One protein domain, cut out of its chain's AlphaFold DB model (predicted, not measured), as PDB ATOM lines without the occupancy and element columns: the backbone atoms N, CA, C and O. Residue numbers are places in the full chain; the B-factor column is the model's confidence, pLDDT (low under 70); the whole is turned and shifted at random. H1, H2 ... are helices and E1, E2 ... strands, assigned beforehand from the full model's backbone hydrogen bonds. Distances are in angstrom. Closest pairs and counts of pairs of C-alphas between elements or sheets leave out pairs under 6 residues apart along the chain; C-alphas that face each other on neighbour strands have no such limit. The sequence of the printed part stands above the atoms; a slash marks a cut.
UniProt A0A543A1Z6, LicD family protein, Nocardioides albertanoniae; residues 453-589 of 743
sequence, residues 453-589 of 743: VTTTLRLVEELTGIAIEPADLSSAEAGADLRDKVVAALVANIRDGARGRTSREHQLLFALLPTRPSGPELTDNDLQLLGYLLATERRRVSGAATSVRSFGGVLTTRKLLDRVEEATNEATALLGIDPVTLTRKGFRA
ATOM      1  N   VAL A 453     137.855 126.994  92.797       85.50
ATOM      2  CA  VAL A 453     139.064 127.143  91.961       85.50
ATOM      3  C   VAL A 453     139.312 125.867  91.161       85.50
ATOM      4  O   VAL A 453     139.357 125.900  89.939       85.50
ATOM      5  N   THR A 454     139.405 124.724  91.842       85.25
ATOM      6  CA  THR A 454     139.727 123.436  91.209       85.25
ATOM      7  C   THR A 454     138.678 123.028  90.175       85.25
ATOM      8  O   THR A 454     139.033 122.539  89.111       85.25
ATOM      9  N   THR A 455     137.392 123.248  90.465       85.12
ATOM     10  CA  THR A 455     136.302 122.946  89.521       85.12
ATOM     11  C   THR A 455     136.395 123.831  88.278       85.12
ATOM     12  O   THR A 455     136.192 123.343  87.175       85.12
ATOM     13  N   THR A 456     136.726 125.114  88.452       89.31
ATOM     14  CA  THR A 456     136.858 126.057  87.333       89.31
ATOM     15  C   THR A 456     138.066 125.717  86.463       89.31
ATOM     16  O   THR A 456     137.926 125.650  85.250       89.31
ATOM     17  N   LEU A 457     139.231 125.452  87.068       91.31
ATOM     18  CA  LEU A 457     140.449 125.110  86.326       91.31
ATOM     19  C   LEU A 457     140.277 123.821  85.516       91.31
ATOM     20  O   LEU A 457     140.533 123.837  84.321       91.31
ATOM     21  N   ARG A 458     139.738 122.752  86.118       88.38
ATOM     22  CA  ARG A 458     139.473 121.496  85.391       88.38
ATOM     23  C   ARG A 458     138.532 121.688  84.211       88.38
ATOM     24  O   ARG A 458     138.739 121.094  83.163       88.38
ATOM     25  N   LEU A 459     137.494 122.508  84.386       89.12
ATOM     26  CA  LEU A 459     136.570 122.807  83.298       89.12
ATOM     27  C   LEU A 459     137.273 123.550  82.157       89.12
ATOM     28  O   LEU A 459     137.016 123.273  80.991       89.12
ATOM     29  N   VAL A 460     138.156 124.493  82.484       91.00
ATOM     30  CA  VAL A 460     138.960 125.197  81.482       91.00
ATOM     31  C   VAL A 460     139.861 124.219  80.725       91.00
ATOM     32  O   VAL A 460     139.876 124.259  79.497       91.00
ATOM     33  N   GLU A 461     140.558 123.324  81.428       92.00
ATOM     34  CA  GLU A 461     141.396 122.285  80.813       92.00
ATOM     35  C   GLU A 461     140.572 121.376  79.890       92.00
ATOM     36  O   GLU A 461     140.957 121.153  78.747       92.00
ATOM     37  N   GLU A 462     139.401 120.914  80.341       88.31
ATOM     38  CA  GLU A 462     138.502 120.059  79.552       88.31
ATOM     39  C   GLU A 462     138.022 120.751  78.269       88.31
ATOM     40  O   GLU A 462     138.000 120.142  77.200       88.31
ATOM     41  N   LEU A 463     137.632 122.025  78.362       87.56
ATOM     42  CA  LEU A 463     137.054 122.756  77.234       87.56
ATOM     43  C   LEU A 463     138.092 123.272  76.239       87.56
ATOM     44  O   LEU A 463     137.730 123.556  75.097       87.56
ATOM     45  N   THR A 464     139.346 123.438  76.658       90.69
ATOM     46  CA  THR A 464     140.410 124.008  75.814       90.69
ATOM     47  C   THR A 464     141.481 123.004  75.409       90.69
ATOM     48  O   THR A 464     142.194 123.251  74.440       90.69
ATOM     49  N   GLY A 465     141.630 121.900  76.144       89.69
ATOM     50  CA  GLY A 465     142.770 120.989  76.027       89.69
ATOM     51  C   GLY A 465     144.095 121.572  76.539       89.69
ATOM     52  O   GLY A 465     145.133 120.930  76.397       89.69
ATOM     53  N   ILE A 466     144.091 122.777  77.120       92.56
ATOM     54  CA  ILE A 466     145.287 123.424  77.670       92.56
ATOM     55  C   ILE A 466     145.459 122.948  79.109       92.56
ATOM     56  O   ILE A 466     144.655 123.309  79.962       92.56
ATOM     57  N   ALA A 467     146.507 122.170  79.378       91.50
ATOM     58  CA  ALA A 467     146.897 121.808  80.739       91.50
ATOM     59  C   ALA A 467     147.337 123.055  81.525       91.50
ATOM     60  O   ALA A 467     148.072 123.888  80.991       91.50
ATOM     61  N   ILE A 468     146.889 123.182  82.778       90.00
ATOM     62  CA  ILE A 468     147.222 124.308  83.656       90.00
ATOM     63  C   ILE A 468     148.189 123.828  84.734       90.00
ATOM     64  O   ILE A 468     147.797 123.225  85.739       90.00
ATOM     65  N   GLU A 469     149.467 124.143  84.559       88.62
ATOM     66  CA  GLU A 469     150.517 123.729  85.479       88.62
ATOM     67  C   GLU A 469     150.721 124.759  86.605       88.62
ATOM     68  O   GLU A 469     150.450 125.955  86.447       88.62
ATOM     69  N   PRO A 470     151.268 124.360  87.770       85.56
ATOM     70  CA  PRO A 470     151.563 125.296  88.860       85.56
ATOM     71  C   PRO A 470     152.452 126.482  88.449       85.56
ATOM     72  O   PRO A 470     152.347 127.560  89.038       85.56
ATOM     73  N   ALA A 471     153.320 126.294  87.450       85.44
ATOM     74  CA  ALA A 471     154.183 127.343  86.909       85.44
ATOM     75  C   ALA A 471     153.388 128.455  86.203       85.44
ATOM     76  O   ALA A 471     153.731 129.628  86.361       85.44
ATOM     77  N   ASP A 472     152.293 128.111  85.522       89.62
ATOM     78  CA  ASP A 472     151.430 129.075  84.827       89.62
ATOM     79  C   ASP A 472     150.671 129.988  85.799       89.62
ATOM     80  O   ASP A 472     150.231 131.077  85.444       89.62
ATOM     81  N   LEU A 473     150.537 129.567  87.059       91.56
ATOM     82  CA  LEU A 473     149.852 130.322  88.110       91.56
ATOM     83  C   LEU A 473     150.830 131.036  89.059       91.56
ATOM     84  O   LEU A 473     150.404 131.676  90.024       91.56
ATOM     85  N   SER A 474     152.138 130.931  88.810       89.19
ATOM     86  CA  SER A 474     153.187 131.377  89.735       89.19
ATOM     87  C   SER A 474     153.261 132.900  89.920       89.19
ATOM     88  O   SER A 474     153.617 133.361  91.008       89.19
ATOM     89  N   SER A 475     152.871 133.684  88.908       93.44
ATOM     90  CA  SER A 475     152.817 135.151  88.952       93.44
ATOM     91  C   SER A 475     151.529 135.696  88.330       93.44
ATOM     92  O   SER A 475     150.790 134.978  87.655       93.44
ATOM     93  N   ALA A 476     151.243 136.976  88.579       91.31
ATOM     94  CA  ALA A 476     150.087 137.659  88.006       91.31
ATOM     95  C   ALA A 476     150.187 137.741  86.472       91.31
ATOM     96  O   ALA A 476     149.190 137.510  85.789       91.31
ATOM     97  N   GLU A 477     151.387 138.006  85.954       93.56
ATOM     98  CA  GLU A 477     151.707 138.064  84.526       93.56
ATOM     99  C   GLU A 477     151.504 136.699  83.860       93.56
ATOM    100  O   GLU A 477     150.761 136.609  82.891       93.56
ATOM    101  N   ALA A 478     152.058 135.623  84.434       93.94
ATOM    102  CA  ALA A 478     151.882 134.270  83.901       93.94
ATOM    103  C   ALA A 478     150.397 133.860  83.845       93.94
ATOM    104  O   ALA A 478     149.934 133.316  82.842       93.94
ATOM    105  N   GLY A 479     149.629 134.193  84.890       93.56
ATOM    106  CA  GLY A 479     148.189 133.936  84.917       93.56
ATOM    107  C   GLY A 479     147.403 134.754  83.887       93.56
ATOM    108  O   GLY A 479     146.431 134.246  83.330       93.56
ATOM    109  N   ALA A 480     147.824 135.993  83.604       92.44
ATOM    110  CA  ALA A 480     147.221 136.829  82.567       92.44
ATOM    111  C   ALA A 480     147.528 136.286  81.160       92.44
ATOM    112  O   ALA A 480     146.612 136.117  80.360       92.44
ATOM    113  N   ASP A 481     148.777 135.896  80.897       93.81
ATOM    114  CA  ASP A 481     149.172 135.279  79.627       93.81
ATOM    115  C   ASP A 481     148.431 133.956  79.382       93.81
ATOM    116  O   ASP A 481     147.990 133.667  78.265       93.81
ATOM    117  N   LEU A 482     148.276 133.128  80.423       96.00
ATOM    118  CA  LEU A 482     147.498 131.891  80.342       96.00
ATOM    119  C   LEU A 482     146.020 132.184  80.066       96.00
ATOM    120  O   LEU A 482     145.405 131.500  79.247       96.00
ATOM    121  N   ARG A 483     145.449 133.202  80.716       95.56
ATOM    122  CA  ARG A 483     144.062 133.614  80.488       95.56
ATOM    123  C   ARG A 483     143.820 133.956  79.032       95.56
ATOM    124  O   ARG A 483     142.868 133.443  78.457       95.56
ATOM    125  N   ASP A 484     144.676 134.777  78.441       94.88
ATOM    126  CA  ASP A 484     144.500 135.220  77.060       94.88
ATOM    127  C   ASP A 484     144.545 134.034  76.087       94.88
ATOM    128  O   ASP A 484     143.708 133.938  75.186       94.88
ATOM    129  N   LYS A 485     145.439 133.062  76.328       96.69
ATOM    130  CA  LYS A 485     145.485 131.793  75.577       96.69
ATOM    131  C   LYS A 485     144.207 130.973  75.752       96.69
ATOM    132  O   LYS A 485     143.649 130.494  74.768       96.69
ATOM    133  N   VAL A 486     143.735 130.826  76.989       97.00
ATOM    134  CA  VAL A 486     142.513 130.083  77.325       97.00
ATOM    135  C   VAL A 486     141.284 130.712  76.674       97.00
ATOM    136  O   VAL A 486     140.507 130.007  76.036       97.00
ATOM    137  N   VAL A 487     141.098 132.028  76.802       96.69
ATOM    138  CA  VAL A 487     139.949 132.730  76.215       96.69
ATOM    139  C   VAL A 487     139.993 132.633  74.691       96.69
ATOM    140  O   VAL A 487     138.972 132.325  74.080       96.69
ATOM    141  N   ALA A 488     141.164 132.807  74.071       96.81
ATOM    142  CA  ALA A 488     141.321 132.633  72.629       96.81
ATOM    143  C   ALA A 488     140.959 131.209  72.165       96.81
ATOM    144  O   ALA A 488     140.229 131.053  71.186       96.81
ATOM    145  N   ALA A 489     141.416 130.178  72.883       96.31
ATOM    146  CA  ALA A 489     141.096 128.784  72.577       96.31
ATOM    147  C   ALA A 489     139.598 128.485  72.728       96.31
ATOM    148  O   ALA A 489     139.008 127.841  71.863       96.31
ATOM    149  N   LEU A 490     138.949 129.001  73.778       94.19
ATOM    150  CA  LEU A 490     137.502 128.862  73.957       94.19
ATOM    151  C   LEU A 490     136.726 129.500  72.801       94.19
ATOM    152  O   LEU A 490     135.803 128.882  72.277       94.19
ATOM    153  N   VAL A 491     137.104 130.712  72.385       94.38
ATOM    154  CA  VAL A 491     136.470 131.409  71.256       94.38
ATOM    155  C   VAL A 491     136.650 130.630  69.949       94.38
ATOM    156  O   VAL A 491     135.688 130.494  69.193       94.38
ATOM    157  N   ALA A 492     137.841 130.079  69.696       93.56
ATOM    158  CA  ALA A 492     138.083 129.217  68.539       93.56
ATOM    159  C   ALA A 492     137.181 127.971  68.568       93.56
ATOM    160  O   ALA A 492     136.430 127.735  67.624       93.56
ATOM    161  N   ASN A 493     137.145 127.257  69.697       90.62
ATOM    162  CA  ASN A 493     136.311 126.065  69.861       90.62
ATOM    163  C   ASN A 493     134.816 126.376  69.672       90.62
ATOM    164  O   ASN A 493     134.094 125.597  69.052       90.62
ATOM    165  N   ILE A 494     134.340 127.527  70.166       87.94
ATOM    166  CA  ILE A 494     132.955 127.991  69.972       87.94
ATOM    167  C   ILE A 494     132.641 128.188  68.484       87.94
ATOM    168  O   ILE A 494     131.583 127.753  68.020       87.94
ATOM    169  N   ARG A 495     133.546 128.824  67.731       84.94
ATOM    170  CA  ARG A 495     133.394 129.039  66.283       84.94
ATOM    171  C   ARG A 495     133.372 127.719  65.508       84.94
ATOM    172  O   ARG A 495     132.588 127.589  64.574       84.94
ATOM    173  N   ASP A 496     134.133 126.730  65.967       83.94
ATOM    174  CA  ASP A 496     134.174 125.376  65.397       83.94
ATOM    175  C   ASP A 496     132.973 124.500  65.815       83.94
ATOM    176  O   ASP A 496     132.871 123.331  65.443       83.94
ATOM    177  N   GLY A 497     132.017 125.063  66.564       73.44
ATOM    178  CA  GLY A 497     130.756 124.413  66.913       73.44
ATOM    179  C   GLY A 497     130.743 123.717  68.275       73.44
ATOM    180  O   GLY A 497     129.745 123.065  68.602       73.44
ATOM    181  N   ALA A 498     131.783 123.874  69.100       64.06
ATOM    182  CA  ALA A 498     131.748 123.429  70.489       64.06
ATOM    183  C   ALA A 498     130.709 124.250  71.267       64.06
ATOM    184  O   ALA A 498     130.763 125.478  71.341       64.06
ATOM    185  N   ARG A 499     129.725 123.562  71.853       66.44
ATOM    186  CA  ARG A 499     128.625 124.187  72.597       66.44
ATOM    187  C   ARG A 499     128.750 123.867  74.084       66.44
ATOM    188  O   ARG A 499     129.091 122.748  74.457       66.44
ATOM    189  N   GLY A 500     128.450 124.857  74.923       57.47
ATOM    190  CA  GLY A 500     128.441 124.703  76.380       57.47
ATOM    191  C   GLY A 500     127.300 123.778  76.792       57.47
ATOM    192  O   GLY A 500     126.208 123.873  76.225       57.47
ATOM    193  N   ARG A 501     127.552 122.866  77.736       64.00
ATOM    194  CA  ARG A 501     126.683 121.706  77.980       64.00
ATOM    195  C   ARG A 501     125.757 121.926  79.173       64.00
ATOM    196  O   ARG A 501     124.605 121.500  79.131       64.00
ATOM    197  N   THR A 502     126.195 122.659  80.204       70.88
ATOM    198  CA  THR A 502     125.379 122.898  81.412       70.88
ATOM    199  C   THR A 502     125.369 124.347  81.911       70.88
ATOM    200  O   THR A 502     126.281 125.138  81.671       70.88
ATOM    201  N   SER A 503     124.334 124.712  82.684       70.75
ATOM    202  CA  SER A 503     124.248 126.041  83.309       70.75
ATOM    203  C   SER A 503     125.374 126.334  84.297       70.75
ATOM    204  O   SER A 503     125.737 127.491  84.491       70.75
ATOM    205  N   ARG A 504     125.923 125.287  84.916       73.19
ATOM    206  CA  ARG A 504     127.019 125.403  85.871       73.19
ATOM    207  C   ARG A 504     128.340 125.685  85.168       73.19
ATOM    208  O   ARG A 504     129.076 126.549  85.626       73.19
ATOM    209  N   GLU A 505     128.626 125.002  84.063       80.75
ATOM    210  CA  GLU A 505     129.810 125.291  83.243       80.75
ATOM    211  C   GLU A 505     129.809 126.737  82.777       80.75
ATOM    212  O   GLU A 505     130.787 127.456  82.935       80.75
ATOM    213  N   HIS A 506     128.658 127.183  82.284       83.25
ATOM    214  CA  HIS A 506     128.467 128.550  81.846       83.25
ATOM    215  C   HIS A 506     128.785 129.564  82.956       83.25
ATOM    216  O   HIS A 506     129.515 130.526  82.731       83.25
ATOM    217  N   GLN A 507     128.279 129.333  84.170       81.44
ATOM    218  CA  GLN A 507     128.572 130.183  85.322       81.44
ATOM    219  C   GLN A 507     130.071 130.208  85.660       81.44
ATOM    220  O   GLN A 507     130.622 131.257  85.990       81.44
ATOM    221  N   LEU A 508     130.740 129.058  85.568       86.88
ATOM    222  CA  LEU A 508     132.177 128.951  85.810       86.88
ATOM    223  C   LEU A 508     132.993 129.674  84.728       86.88
ATOM    224  O   LEU A 508     134.011 130.270  85.057       86.88
ATOM    225  N   LEU A 509     132.537 129.706  83.475       91.12
ATOM    226  CA  LEU A 509     133.214 130.427  82.389       91.12
ATOM    227  C   LEU A 509     133.169 131.951  82.555       91.12
ATOM    228  O   LEU A 509     134.135 132.623  82.196       91.12
ATOM    229  N   PHE A 510     132.130 132.507  83.188       91.31
ATOM    230  CA  PHE A 510     132.136 133.928  83.562       91.31
ATOM    231  C   PHE A 510     133.292 134.293  84.504       91.31
ATOM    232  O   PHE A 510     133.676 135.461  84.559       91.31
ATOM    233  N   ALA A 511     133.891 133.324  85.213       91.12
ATOM    234  CA  ALA A 511     135.053 133.574  86.060       91.12
ATOM    235  C   ALA A 511     136.254 134.123  85.285       91.12
ATOM    236  O   ALA A 511     137.031 134.881  85.866       91.12
ATOM    237  N   LEU A 512     136.384 133.766  84.001       93.25
ATOM    238  CA  LEU A 512     137.458 134.221  83.119       93.25
ATOM    239  C   LEU A 512     137.305 135.694  82.732       93.25
ATOM    240  O   LEU A 512     138.288 136.329  82.381       93.25
ATOM    241  N   LEU A 513     136.105 136.272  82.783       93.19
ATOM    242  CA  LEU A 513     135.853 137.628  82.287       93.19
ATOM    243  C   LEU A 513     135.923 138.650  83.423       93.19
ATOM    244  O   LEU A 513     135.284 138.449  84.459       93.19
ATOM    245  N   PRO A 514     136.658 139.767  83.288       90.69
ATOM    246  CA  PRO A 514     136.692 140.779  84.327       90.69
ATOM    247  C   PRO A 514     135.348 141.507  84.388       90.69
ATOM    248  O   PRO A 514     134.719 141.813  83.382       90.69
ATOM    249  N   THR A 515     134.910 141.806  85.605       86.88
ATOM    250  CA  THR A 515     133.683 142.577  85.878       86.88
ATOM    251  C   THR A 515     133.989 143.949  86.484       86.88
ATOM    252  O   THR A 515     133.088 144.754  86.724       86.88
ATOM    253  N   ARG A 516     135.274 144.232  86.740       83.44
ATOM    254  CA  ARG A 516     135.787 145.500  87.269       83.44
ATOM    255  C   ARG A 516     136.978 145.974  86.445       83.44
ATOM    256  O   ARG A 516     137.730 145.135  85.955       83.44
ATOM    257  N   PRO A 517     137.190 147.295  86.367       77.00
ATOM    258  CA  PRO A 517     138.405 147.840  85.790       77.00
ATOM    259  C   PRO A 517     139.558 147.562  86.761       77.00
ATOM    260  O   PRO A 517     139.660 148.183  87.819       77.00
ATOM    261  N   SER A 518     140.379 146.563  86.451       69.94
ATOM    262  CA  SER A 518     141.559 146.195  87.248       69.94
ATOM    263  C   SER A 518     142.777 145.851  86.388       69.94
ATOM    264  O   SER A 518     143.730 145.271  86.895       69.94
ATOM    265  N   GLY A 519     142.733 146.179  85.096       73.25
ATOM    266  CA  GLY A 519     143.722 145.798  84.091       73.25
ATOM    267  C   GLY A 519     143.445 146.483  82.745       73.25
ATOM    268  O   GLY A 519     142.723 147.486  82.734       73.25
ATOM    269  N   PRO A 520     144.013 145.976  81.635       74.31
ATOM    270  CA  PRO A 520     143.745 146.495  80.293       74.31
ATOM    271  C   PRO A 520     142.255 146.407  79.923       74.31
ATOM    272  O   PRO A 520     141.485 145.677  80.554       74.31
ATOM    273  N   GLU A 521     141.848 147.173  78.908       85.38
ATOM    274  CA  GLU A 521     140.504 147.057  78.332       85.38
ATOM    275  C   GLU A 521     140.228 145.626  77.848       85.38
ATOM    276  O   GLU A 521     141.149 144.875  77.522       85.38
ATOM    277  N   LEU A 522     138.943 145.261  77.795       92.25
ATOM    278  CA  LEU A 522     138.506 143.970  77.268       92.25
ATOM    279  C   LEU A 522     139.041 143.765  75.848       92.25
ATOM    280  O   LEU A 522     138.863 144.616  74.974       92.25
ATOM    281  N   THR A 523     139.653 142.609  75.614       94.25
ATOM    282  CA  THR A 523     140.087 142.201  74.278       94.25
ATOM    283  C   THR A 523     138.890 141.795  73.417       94.25
ATOM    284  O   THR A 523     137.791 141.539  73.914       94.25
ATOM    285  N   ASP A 524     139.096 141.670  72.105       96.00
ATOM    286  CA  ASP A 524     138.048 141.165  71.212       96.00
ATOM    287  C   ASP A 524     137.607 139.737  71.580       96.00
ATOM    288  O   ASP A 524     136.417 139.432  71.581       96.00
ATOM    289  N   ASN A 525     138.550 138.881  71.988       97.00
ATOM    290  CA  ASN A 525     138.239 137.532  72.461       97.00
ATOM    291  C   ASN A 525     137.410 137.556  73.756       97.00
ATOM    292  O   ASN A 525     136.510 136.732  73.917       97.00
ATOM    293  N   ASP A 526     137.651 138.518  74.653       96.56
ATOM    294  CA  ASP A 526     136.820 138.691  75.850       96.56
ATOM    295  C   ASP A 526     135.381 139.063  75.488       96.56
ATOM    296  O   ASP A 526     134.436 138.509  76.050       96.56
ATOM    297  N   LEU A 527     135.211 139.986  74.537       97.56
ATOM    298  CA  LEU A 527     133.898 140.428  74.067       97.56
ATOM    299  C   LEU A 527     133.159 139.307  73.329       97.56
ATOM    300  O   LEU A 527     131.956 139.151  73.524       97.56
ATOM    301  N   GLN A 528     133.871 138.485  72.556       96.69
ATOM    302  CA  GLN A 528     133.320 137.295  71.907       96.69
ATOM    303  C   GLN A 528     132.883 136.222  72.903       96.69
ATOM    304  O   GLN A 528     131.758 135.727  72.815       96.69
ATOM    305  N   LEU A 529     133.729 135.888  73.883       96.00
ATOM    306  CA  LEU A 529     133.361 134.941  74.933       96.00
ATOM    307  C   LEU A 529     132.166 135.468  75.741       96.00
ATOM    308  O   LEU A 529     131.215 134.726  75.985       96.00
ATOM    309  N   LEU A 530     132.174 136.754  76.105       95.81
ATOM    310  CA  LEU A 530     131.052 137.397  76.788       95.81
ATOM    311  C   LEU A 530     129.774 137.334  75.943       95.81
ATOM    312  O   LEU A 530     128.736 136.925  76.455       95.81
ATOM    313  N   GLY A 531     129.842 137.685  74.658       95.69
ATOM    314  CA  GLY A 531     128.700 137.634  73.749       95.69
ATOM    315  C   GLY A 531     128.118 136.228  73.618       95.69
ATOM    316  O   GLY A 531     126.902 136.045  73.708       95.69
ATOM    317  N   TYR A 532     128.977 135.212  73.529       94.06
ATOM    318  CA  TYR A 532     128.553 133.814  73.520       94.06
ATOM    319  C   TYR A 532     127.848 133.389  74.816       94.06
ATOM    320  O   TYR A 532     126.792 132.743  74.766       94.06
ATOM    321  N   LEU A 533     128.381 133.775  75.979       93.12
ATOM    322  CA  LEU A 533     127.736 133.515  77.269       93.12
ATOM    323  C   LEU A 533     126.375 134.240  77.351       93.12
ATOM    324  O   LEU A 533     125.349 133.641  77.655       93.12
ATOM    325  N   LEU A 534     126.281 135.499  76.940       93.38
ATOM    326  CA  LEU A 534     125.008 136.231  76.970       93.38
ATOM    327  C   LEU A 534     123.965 135.650  75.992       93.38
ATOM    328  O   LEU A 534     122.780 135.556  76.324       93.38
ATOM    329  N   ALA A 535     124.385 135.177  74.816       91.44
ATOM    330  CA  ALA A 535     123.503 134.496  73.869       91.44
ATOM    331  C   ALA A 535     123.015 133.136  74.410       91.44
ATOM    332  O   ALA A 535     121.835 132.789  74.291       91.44
ATOM    333  N   THR A 536     123.885 132.374  75.077       89.25
ATOM    334  CA  THR A 536     123.506 131.094  75.692       89.25
ATOM    335  C   THR A 536     122.637 131.259  76.947       89.25
ATOM    336  O   THR A 536     121.809 130.387  77.219       89.25
ATOM    337  N   GLU A 537     122.727 132.365  77.698       89.25
ATOM    338  CA  GLU A 537     121.718 132.731  78.713       89.25
ATOM    339  C   GLU A 537     120.325 132.864  78.085       89.25
ATOM    340  O   GLU A 537     119.370 132.236  78.550       89.25
ATOM    341  N   ARG A 538     120.216 133.615  76.981       86.62
ATOM    342  CA  ARG A 538     118.937 133.812  76.278       86.62
ATOM    343  C   ARG A 538     118.374 132.529  75.693       86.62
ATOM    344  O   ARG A 538     117.161 132.343  75.720       86.62
ATOM    345  N   ARG A 539     119.232 131.647  75.175       86.50
ATOM    346  CA  ARG A 539     118.805 130.336  74.668       86.50
ATOM    347  C   ARG A 539     118.210 129.466  75.774       86.50
ATOM    348  O   ARG A 539     117.236 128.764  75.534       86.50
ATOM    349  N   ARG A 540     118.802 129.491  76.975       83.81
ATOM    350  CA  ARG A 540     118.353 128.674  78.115       83.81
ATOM    351  C   ARG A 540     117.027 129.158  78.688       83.81
ATOM    352  O   ARG A 540     116.197 128.335  79.064       83.81
ATOM    353  N   VAL A 541     116.835 130.472  78.764       82.19
ATOM    354  CA  VAL A 541     115.603 131.076  79.284       82.19
ATOM    355  C   VAL A 541     115.156 132.190  78.342       82.19
ATOM    356  O   VAL A 541     115.438 133.370  78.567       82.19
ATOM    357  N   SER A 542     114.453 131.815  77.268       72.62
ATOM    358  CA  SER A 542     113.902 132.781  76.313       72.62
ATOM    359  C   SER A 542     113.039 133.821  77.028       72.62
ATOM    360  O   SER A 542     112.150 133.485  77.808       72.62
ATOM    361  N   GLY A 543     113.321 135.099  76.769       70.12
ATOM    362  CA  GLY A 543     112.615 136.233  77.373       70.12
ATOM    363  C   GLY A 543     113.187 136.725  78.708       70.12
ATOM    364  O   GLY A 543     112.770 137.782  79.178       70.12
ATOM    365  N   ALA A 544     114.162 136.035  79.311       72.31
ATOM    366  CA  ALA A 544     114.861 136.563  80.480       72.31
ATOM    367  C   ALA A 544     115.858 137.671  80.096       72.31
ATOM    368  O   ALA A 544     116.480 137.649  79.031       72.31
ATOM    369  N   ALA A 545     116.041 138.634  81.003       79.81
ATOM    370  CA  ALA A 545     117.165 139.558  80.931       79.81
ATOM    371  C   ALA A 545     118.491 138.791  81.072       79.81
ATOM    372  O   ALA A 545     118.562 137.816  81.818       79.81
ATOM    373  N   THR A 546     119.529 139.270  80.392       88.75
ATOM    374  CA  THR A 546     120.894 138.730  80.467       88.75
ATOM    375  C   THR A 546     121.730 139.444  81.528       88.75
ATOM    376  O   THR A 546     121.442 140.593  81.881       88.75
ATOM    377  N   SER A 547     122.838 138.837  81.940       89.62
ATOM    378  CA  SER A 547     123.787 139.386  82.915       89.62
ATOM    379  C   SER A 547     124.677 140.525  82.385       89.62
ATOM    380  O   SER A 547     125.508 141.047  83.123       89.62
ATOM    381  N   VAL A 548     124.483 140.997  81.144       91.69
ATOM    382  CA  VAL A 548     125.302 142.048  80.490       91.69
ATOM    383  C   VAL A 548     125.539 143.292  81.358       91.69
ATOM    384  O   VAL A 548     126.632 143.847  81.394       91.69
ATOM    385  N   ARG A 549     124.533 143.715  82.130       88.56
ATOM    386  CA  ARG A 549     124.621 144.910  82.982       88.56
ATOM    387  C   ARG A 549     125.565 144.733  84.178       88.56
ATOM    388  O   ARG A 549     126.073 145.731  84.690       88.56
ATOM    389  N   SER A 550     125.852 143.498  84.588       87.75
ATOM    390  CA  SER A 550     126.878 143.187  85.591       87.75
ATOM    391  C   SER A 550     128.296 143.497  85.091       87.75
ATOM    392  O   SER A 550     129.190 143.707  85.906       87.75
ATOM    393  N   PHE A 551     128.483 143.616  83.772       89.94
ATOM    394  CA  PHE A 551     129.738 144.005  83.121       89.94
ATOM    395  C   PHE A 551     129.823 145.511  82.829       89.94
ATOM    396  O   PHE A 551     130.814 145.975  82.276       89.94
ATOM    397  N   GLY A 552     128.847 146.324  83.258       87.94
ATOM    398  CA  GLY A 552     128.864 147.781  83.043       87.94
ATOM    399  C   GLY A 552     130.054 148.516  83.686       87.94
ATOM    400  O   GLY A 552     130.293 149.678  83.377       87.94
ATOM    401  N   GLY A 553     130.807 147.859  84.577       85.50
ATOM    402  CA  GLY A 553     132.066 148.383  85.117       85.50
ATOM    403  C   GLY A 553     133.249 148.313  84.142       85.50
ATOM    404  O   GLY A 553     134.194 149.076  84.320       85.50
ATOM    405  N   VAL A 554     133.188 147.425  83.143       89.06
ATOM    406  CA  VAL A 554     134.219 147.214  82.106       89.06
ATOM    407  C   VAL A 554     133.720 147.541  80.693       89.06
ATOM    408  O   VAL A 554     134.525 147.794  79.810       89.06
ATOM    409  N   LEU A 555     132.401 147.592  80.481       91.06
ATOM    410  CA  LEU A 555     131.759 148.086  79.259       91.06
ATOM    411  C   LEU A 555     131.476 149.592  79.394       91.06
ATOM    412  O   LEU A 555     130.335 150.003  79.630       91.06
ATOM    413  N   THR A 556     132.539 150.395  79.343       87.19
ATOM    414  CA  THR A 556     132.533 151.825  79.711       87.19
ATOM    415  C   THR A 556     132.406 152.792  78.536       87.19
ATOM    416  O   THR A 556     132.175 153.980  78.760       87.19
ATOM    417  N   THR A 557     132.541 152.316  77.301       88.19
ATOM    418  CA  THR A 557     132.467 153.148  76.091       88.19
ATOM    419  C   THR A 557     131.388 152.642  75.148       88.19
ATOM    420  O   THR A 557     131.055 151.451  75.153       88.19
ATOM    421  N   ARG A 558     130.863 153.531  74.298       88.25
ATOM    422  CA  ARG A 558     129.897 153.144  73.250       88.25
ATOM    423  C   ARG A 558     130.465 152.062  72.335       88.25
ATOM    424  O   ARG A 558     129.807 151.059  72.106       88.25
ATOM    425  N   LYS A 559     131.739 152.194  71.953       90.69
ATOM    426  CA  LYS A 559     132.461 151.212  71.131       90.69
ATOM    427  C   LYS A 559     132.457 149.803  71.739       90.69
ATOM    428  O   LYS A 559     132.258 148.830  71.018       90.69
ATOM    429  N   LEU A 560     132.668 149.678  73.053       92.62
ATOM    430  CA  LEU A 560     132.631 148.377  73.737       92.62
ATOM    431  C   LEU A 560     131.212 147.797  73.785       92.62
ATOM    432  O   LEU A 560     131.040 146.586  73.648       92.62
ATOM    433  N   LEU A 561     130.198 148.650  73.959       92.56
ATOM    434  CA  LEU A 561     128.793 148.239  73.937       92.56
ATOM    435  C   LEU A 561     128.332 147.803  72.541       92.56
ATOM    436  O   LEU A 561     127.644 146.791  72.418       92.56
ATOM    437  N   ASP A 562     128.738 148.528  71.500       92.06
ATOM    438  CA  ASP A 562     128.482 148.163  70.106       92.06
ATOM    439  C   ASP A 562     129.128 146.808  69.793       92.06
ATOM    440  O   ASP A 562     128.477 145.906  69.262       92.06
ATOM    441  N   ARG A 563     130.392 146.621  70.200       95.69
ATOM    442  CA  ARG A 563     131.128 145.389  69.915       95.69
ATOM    443  C   ARG A 563     130.593 144.175  70.677       95.69
ATOM    444  O   ARG A 563     130.528 143.093  70.100       95.69
ATOM    445  N   VAL A 564     130.184 144.313  71.943       96.19
ATOM    446  CA  VAL A 564     129.578 143.180  72.673       96.19
ATOM    447  C   VAL A 564     128.207 142.807  72.104       96.19
ATOM    448  O   VAL A 564     127.848 141.632  72.112       96.19
ATOM    449  N   GLU A 565     127.436 143.770  71.589       94.81
ATOM    450  CA  GLU A 565     126.192 143.492  70.859       94.81
ATOM    451  C   GLU A 565     126.463 142.700  69.579       94.81
ATOM    452  O   GLU A 565     125.823 141.671  69.365       94.81
ATOM    453  N   GLU A 566     127.438 143.126  68.776       95.56
ATOM    454  CA  GLU A 566     127.862 142.413  67.568       95.56
ATOM    455  C   GLU A 566     128.306 140.979  67.892       95.56
ATOM    456  O   GLU A 566     127.741 140.028  67.358       95.56
ATOM    457  N   ALA A 567     129.214 140.808  68.856       97.00
ATOM    458  CA  ALA A 567     129.671 139.500  69.321       97.00
ATOM    459  C   ALA A 567     128.527 138.612  69.846       97.00
ATOM    460  O   ALA A 567     128.504 137.399  69.628       97.00
ATOM    461  N   THR A 568     127.549 139.206  70.537       95.38
ATOM    462  CA  THR A 568     126.360 138.471  70.989       95.38
ATOM    463  C   THR A 568     125.528 138.014  69.794       95.38
ATOM    464  O   THR A 568     125.067 136.877  69.789       95.38
ATOM    465  N   ASN A 569     125.366 138.853  68.770       93.81
ATOM    466  CA  ASN A 569     124.617 138.526  67.556       93.81
ATOM    467  C   ASN A 569     125.326 137.508  66.645       93.81
ATOM    468  O   ASN A 569     124.673 136.663  66.032       93.81
ATOM    469  N   GLU A 570     126.658 137.515  66.597       94.00
ATOM    470  CA  GLU A 570     127.438 136.428  65.991       94.00
ATOM    471  C   GLU A 570     127.118 135.096  66.693       94.00
ATOM    472  O   GLU A 570     126.818 134.084  66.054       94.00
ATOM    473  N   ALA A 571     127.091 135.102  68.030       92.75
ATOM    474  CA  ALA A 571     126.766 133.916  68.809       92.75
ATOM    475  C   ALA A 571     125.293 133.487  68.693       92.75
ATOM    476  O   ALA A 571     125.018 132.286  68.670       92.75
ATOM    477  N   THR A 572     124.330 134.413  68.598       90.25
ATOM    478  CA  THR A 572     122.918 134.049  68.376       90.25
ATOM    479  C   THR A 572     122.745 133.324  67.043       90.25
ATOM    480  O   THR A 572     122.037 132.316  67.004       90.25
ATOM    481  N   ALA A 573     123.456 133.752  65.993       90.56
ATOM    482  CA  ALA A 573     123.477 133.069  64.703       90.56
ATOM    483  C   ALA A 573     124.046 131.642  64.818       90.56
ATOM    484  O   ALA A 573     123.407 130.691  64.363       90.56
ATOM    485  N   LEU A 574     125.180 131.460  65.509       88.19
ATOM    486  CA  LEU A 574     125.774 130.132  65.768       88.19
ATOM    487  C   LEU A 574     124.843 129.196  66.563       88.19
ATOM    488  O   LEU A 574     124.859 127.969  66.398       88.19
ATOM    489  N   LEU A 575     124.038 129.770  67.456       86.69
ATOM    490  CA  LEU A 575     123.097 129.053  68.314       86.69
ATOM    491  C   LEU A 575     121.717 128.848  67.673       86.69
ATOM    492  O   LEU A 575     120.916 128.102  68.242       86.69
ATOM    493  N   GLY A 576     121.444 129.472  66.524       87.06
ATOM    494  CA  GLY A 576     120.151 129.419  65.843       87.06
ATOM    495  C   GLY A 576     119.018 130.093  66.622       87.06
ATOM    496  O   GLY A 576     117.905 129.572  66.641       87.06
ATOM    497  N   ILE A 577     119.299 131.204  67.309       86.56
ATOM    498  CA  ILE A 577     118.293 132.001  68.032       86.56
ATOM    499  C   ILE A 577     118.206 133.425  67.468       86.56
ATOM    500  O   ILE A 577     119.125 133.894  66.801       86.56
ATOM    501  N   ASP A 578     117.096 134.117  67.743       84.12
ATOM    502  CA  ASP A 578     116.864 135.485  67.272       84.12
ATOM    503  C   ASP A 578     117.985 136.462  67.679       84.12
ATOM    504  O   ASP A 578     118.480 136.392  68.814       84.12
ATOM    505  N   PRO A 579     118.337 137.422  66.801       86.94
ATOM    506  CA  PRO A 579     119.262 138.492  67.138       86.94
ATOM    507  C   PRO A 579     118.698 139.401  68.234       86.94
ATOM    508  O   PRO A 579     117.487 139.495  68.481       86.94
ATOM    509  N   VAL A 580     119.615 140.094  68.891       87.19
ATOM    510  CA  VAL A 580     119.367 140.940  70.043       87.19
ATOM    511  C   VAL A 580     119.816 142.368  69.810       87.19
ATOM    512  O   VAL A 580     120.727 142.651  69.035       87.19
ATOM    513  N   THR A 581     119.193 143.263  70.561       85.81
ATOM    514  CA  THR A 581     119.582 144.667  70.641       85.81
ATOM    515  C   THR A 581     119.869 145.008  72.093       85.81
ATOM    516  O   THR A 581     119.103 144.643  72.996       85.81
ATOM    517  N   LEU A 582     121.000 145.661  72.338       86.69
ATOM    518  CA  LEU A 582     121.383 146.157  73.644       86.69
ATOM    519  C   LEU A 582     120.663 147.474  73.912       86.69
ATOM    520  O   LEU A 582     120.784 148.445  73.172       86.69
ATOM    521  N   THR A 583     119.923 147.497  75.013       78.88
ATOM    522  CA  THR A 583     119.188 148.672  75.488       78.88
ATOM    523  C   THR A 583     119.675 149.052  76.882       78.88
ATOM    524  O   THR A 583     120.390 148.288  77.545       78.88
ATOM    525  N   ARG A 584     119.176 150.170  77.419       75.12
ATOM    526  CA  ARG A 584     119.303 150.517  78.847       75.12
ATOM    527  C   ARG A 584     118.924 149.363  79.793       75.12
ATOM    528  O   ARG A 584     119.496 149.240  80.881       75.12
ATOM    529  N   LYS A 585     117.962 148.513  79.412       74.25
ATOM    530  CA  LYS A 585     117.473 147.385  80.226       74.25
ATOM    531  C   LYS A 585     118.244 146.072  79.968       74.25
ATOM    532  O   LYS A 585     117.852 145.021  80.489       74.25
ATOM    533  N   GLY A 586     119.349 146.121  79.217       83.44
ATOM    534  CA  GLY A 586     120.141 144.968  78.775       83.44
ATOM    535  C   GLY A 586     119.710 144.459  77.396       83.44
ATOM    536  O   GLY A 586     119.018 145.166  76.663       83.44
ATOM    537  N   PHE A 587     120.097 143.234  77.036       87.25
ATOM    538  CA  PHE A 587     119.710 142.656  75.749       87.25
ATOM    539  C   PHE A 587     118.208 142.360  75.675       87.25
ATOM    540  O   PHE A 587     117.614 141.774  76.591       87.25
ATOM    541  N   ARG A 588     117.597 142.734  74.553       78.56
ATOM    542  CA  ARG A 588     116.205 142.458  74.180       78.56
ATOM    543  C   ARG A 588     116.149 141.818  72.805       78.56
ATOM    544  O   ARG A 588     117.144 141.820  72.092       78.56
ATOM    545  N   ALA A 589     115.023 141.182  72.481       73.00
ATOM    546  CA  ALA A 589     114.814 140.742  71.103       73.00
ATOM    547  C   ALA A 589     114.775 141.998  70.222       73.00
ATOM    548  O   ALA A 589     114.190 142.994  70.639       73.00
TER     549      ALA A 589
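This is residues 453 to 589 of the 743 residues of the protein "LicD family protein" of Nocardioides albertanoniae (UniProt A0A543A1Z6). Look for a row of crossed helices with H4 in the middle: H1 and H2 make one end, and at the other end H6 packs on H4, with a small hairpin of two strands, E1 and E2, beyond it. H3 runs beside H4, and short H5 sits near H4 and the hairpin. The printed part has 137 residues, with six named helices and then two named strands in order along the chain; the sheet, E1 - E2, is antiparallel and the class is mostly helix. The whole is compact, with a radius of gyration of the C-alphas of 14.7 A and spans of 44 by 30 by 22 A.

Start at the hairpin of E1, residues 580 to 583, and E2, residues 586 to 589, where N 581 and O 588 are 2.9 A apart and N 583 and O 586 3.0 A, both within hydrogen-bond range. Closest to H6, residues 558 to 575, E1 has the C-alphas of Leu 582 and Glu 565 6.2 A apart. H6 touches H4, residues 524 to 540, the hub, at a steep tilt of 53 degrees; the closest C-alphas, of Thr 568 and Gly 531, are 3.7 A apart. H5, residues 547 to 551, is close to H4 but not clearly touching, with the C-alphas of Val 548 and Leu 534 closest at 6.8 A. With residues 525 to 529 alone, H4 touches H2, residues 476 to 495, at a steep tilt of 53 degrees; the C-alphas of Asn 525 and Ala 488 are closest, at 5.8 A. H3, residues 503 to 512, and H4 form a helical hairpin and only just touch, with 3 pairs of C-alphas within 8 A, the closest His 506 and Leu 533 at 6.8 A; the tilt is shallow, 19 degrees, opposite ways. H1, residues 453 to 464, touches H3 about perpendicular, at 85 degrees, with the C-alphas of Thr 456 and Leu 508 closest at 5.7 A. H1 also touches H2 at a steep tilt of 46 degrees, where the C-alphas of Thr 464 and Ala 489 are closest at 5.8 A. H1 and H6 are apart. In H1, H2, H4 and H6 every O i to N i+4 pair is within hydrogen-bond range; H3 has 4 of 6, and H5 has 0 of 1 but 2 of 2 O i to N i+3 pairs.

Find C-alpha 453 at (139.064, 127.143, 91.961), where H1 begins and runs 16.5 A. H2 starts from C-alpha 476 at (150.087, 137.659, 88.006) and runs 28.7 A; H3 is 15.5 A long, H4 24.3 A and H6 25.5 A. E2 ends at C-alpha 589, at (114.814, 140.742, 71.103).

The C-alphas of Ala 471 and Ala 589 are the two farthest apart, at 44.5 A. The printed part has no cut, and its long links are H1 to H2 and H3 to H4, 11 residues each. The model's mean pLDDT over the printed part is 87.7; look for values under 70 at residues 498 to 501 and residue 518.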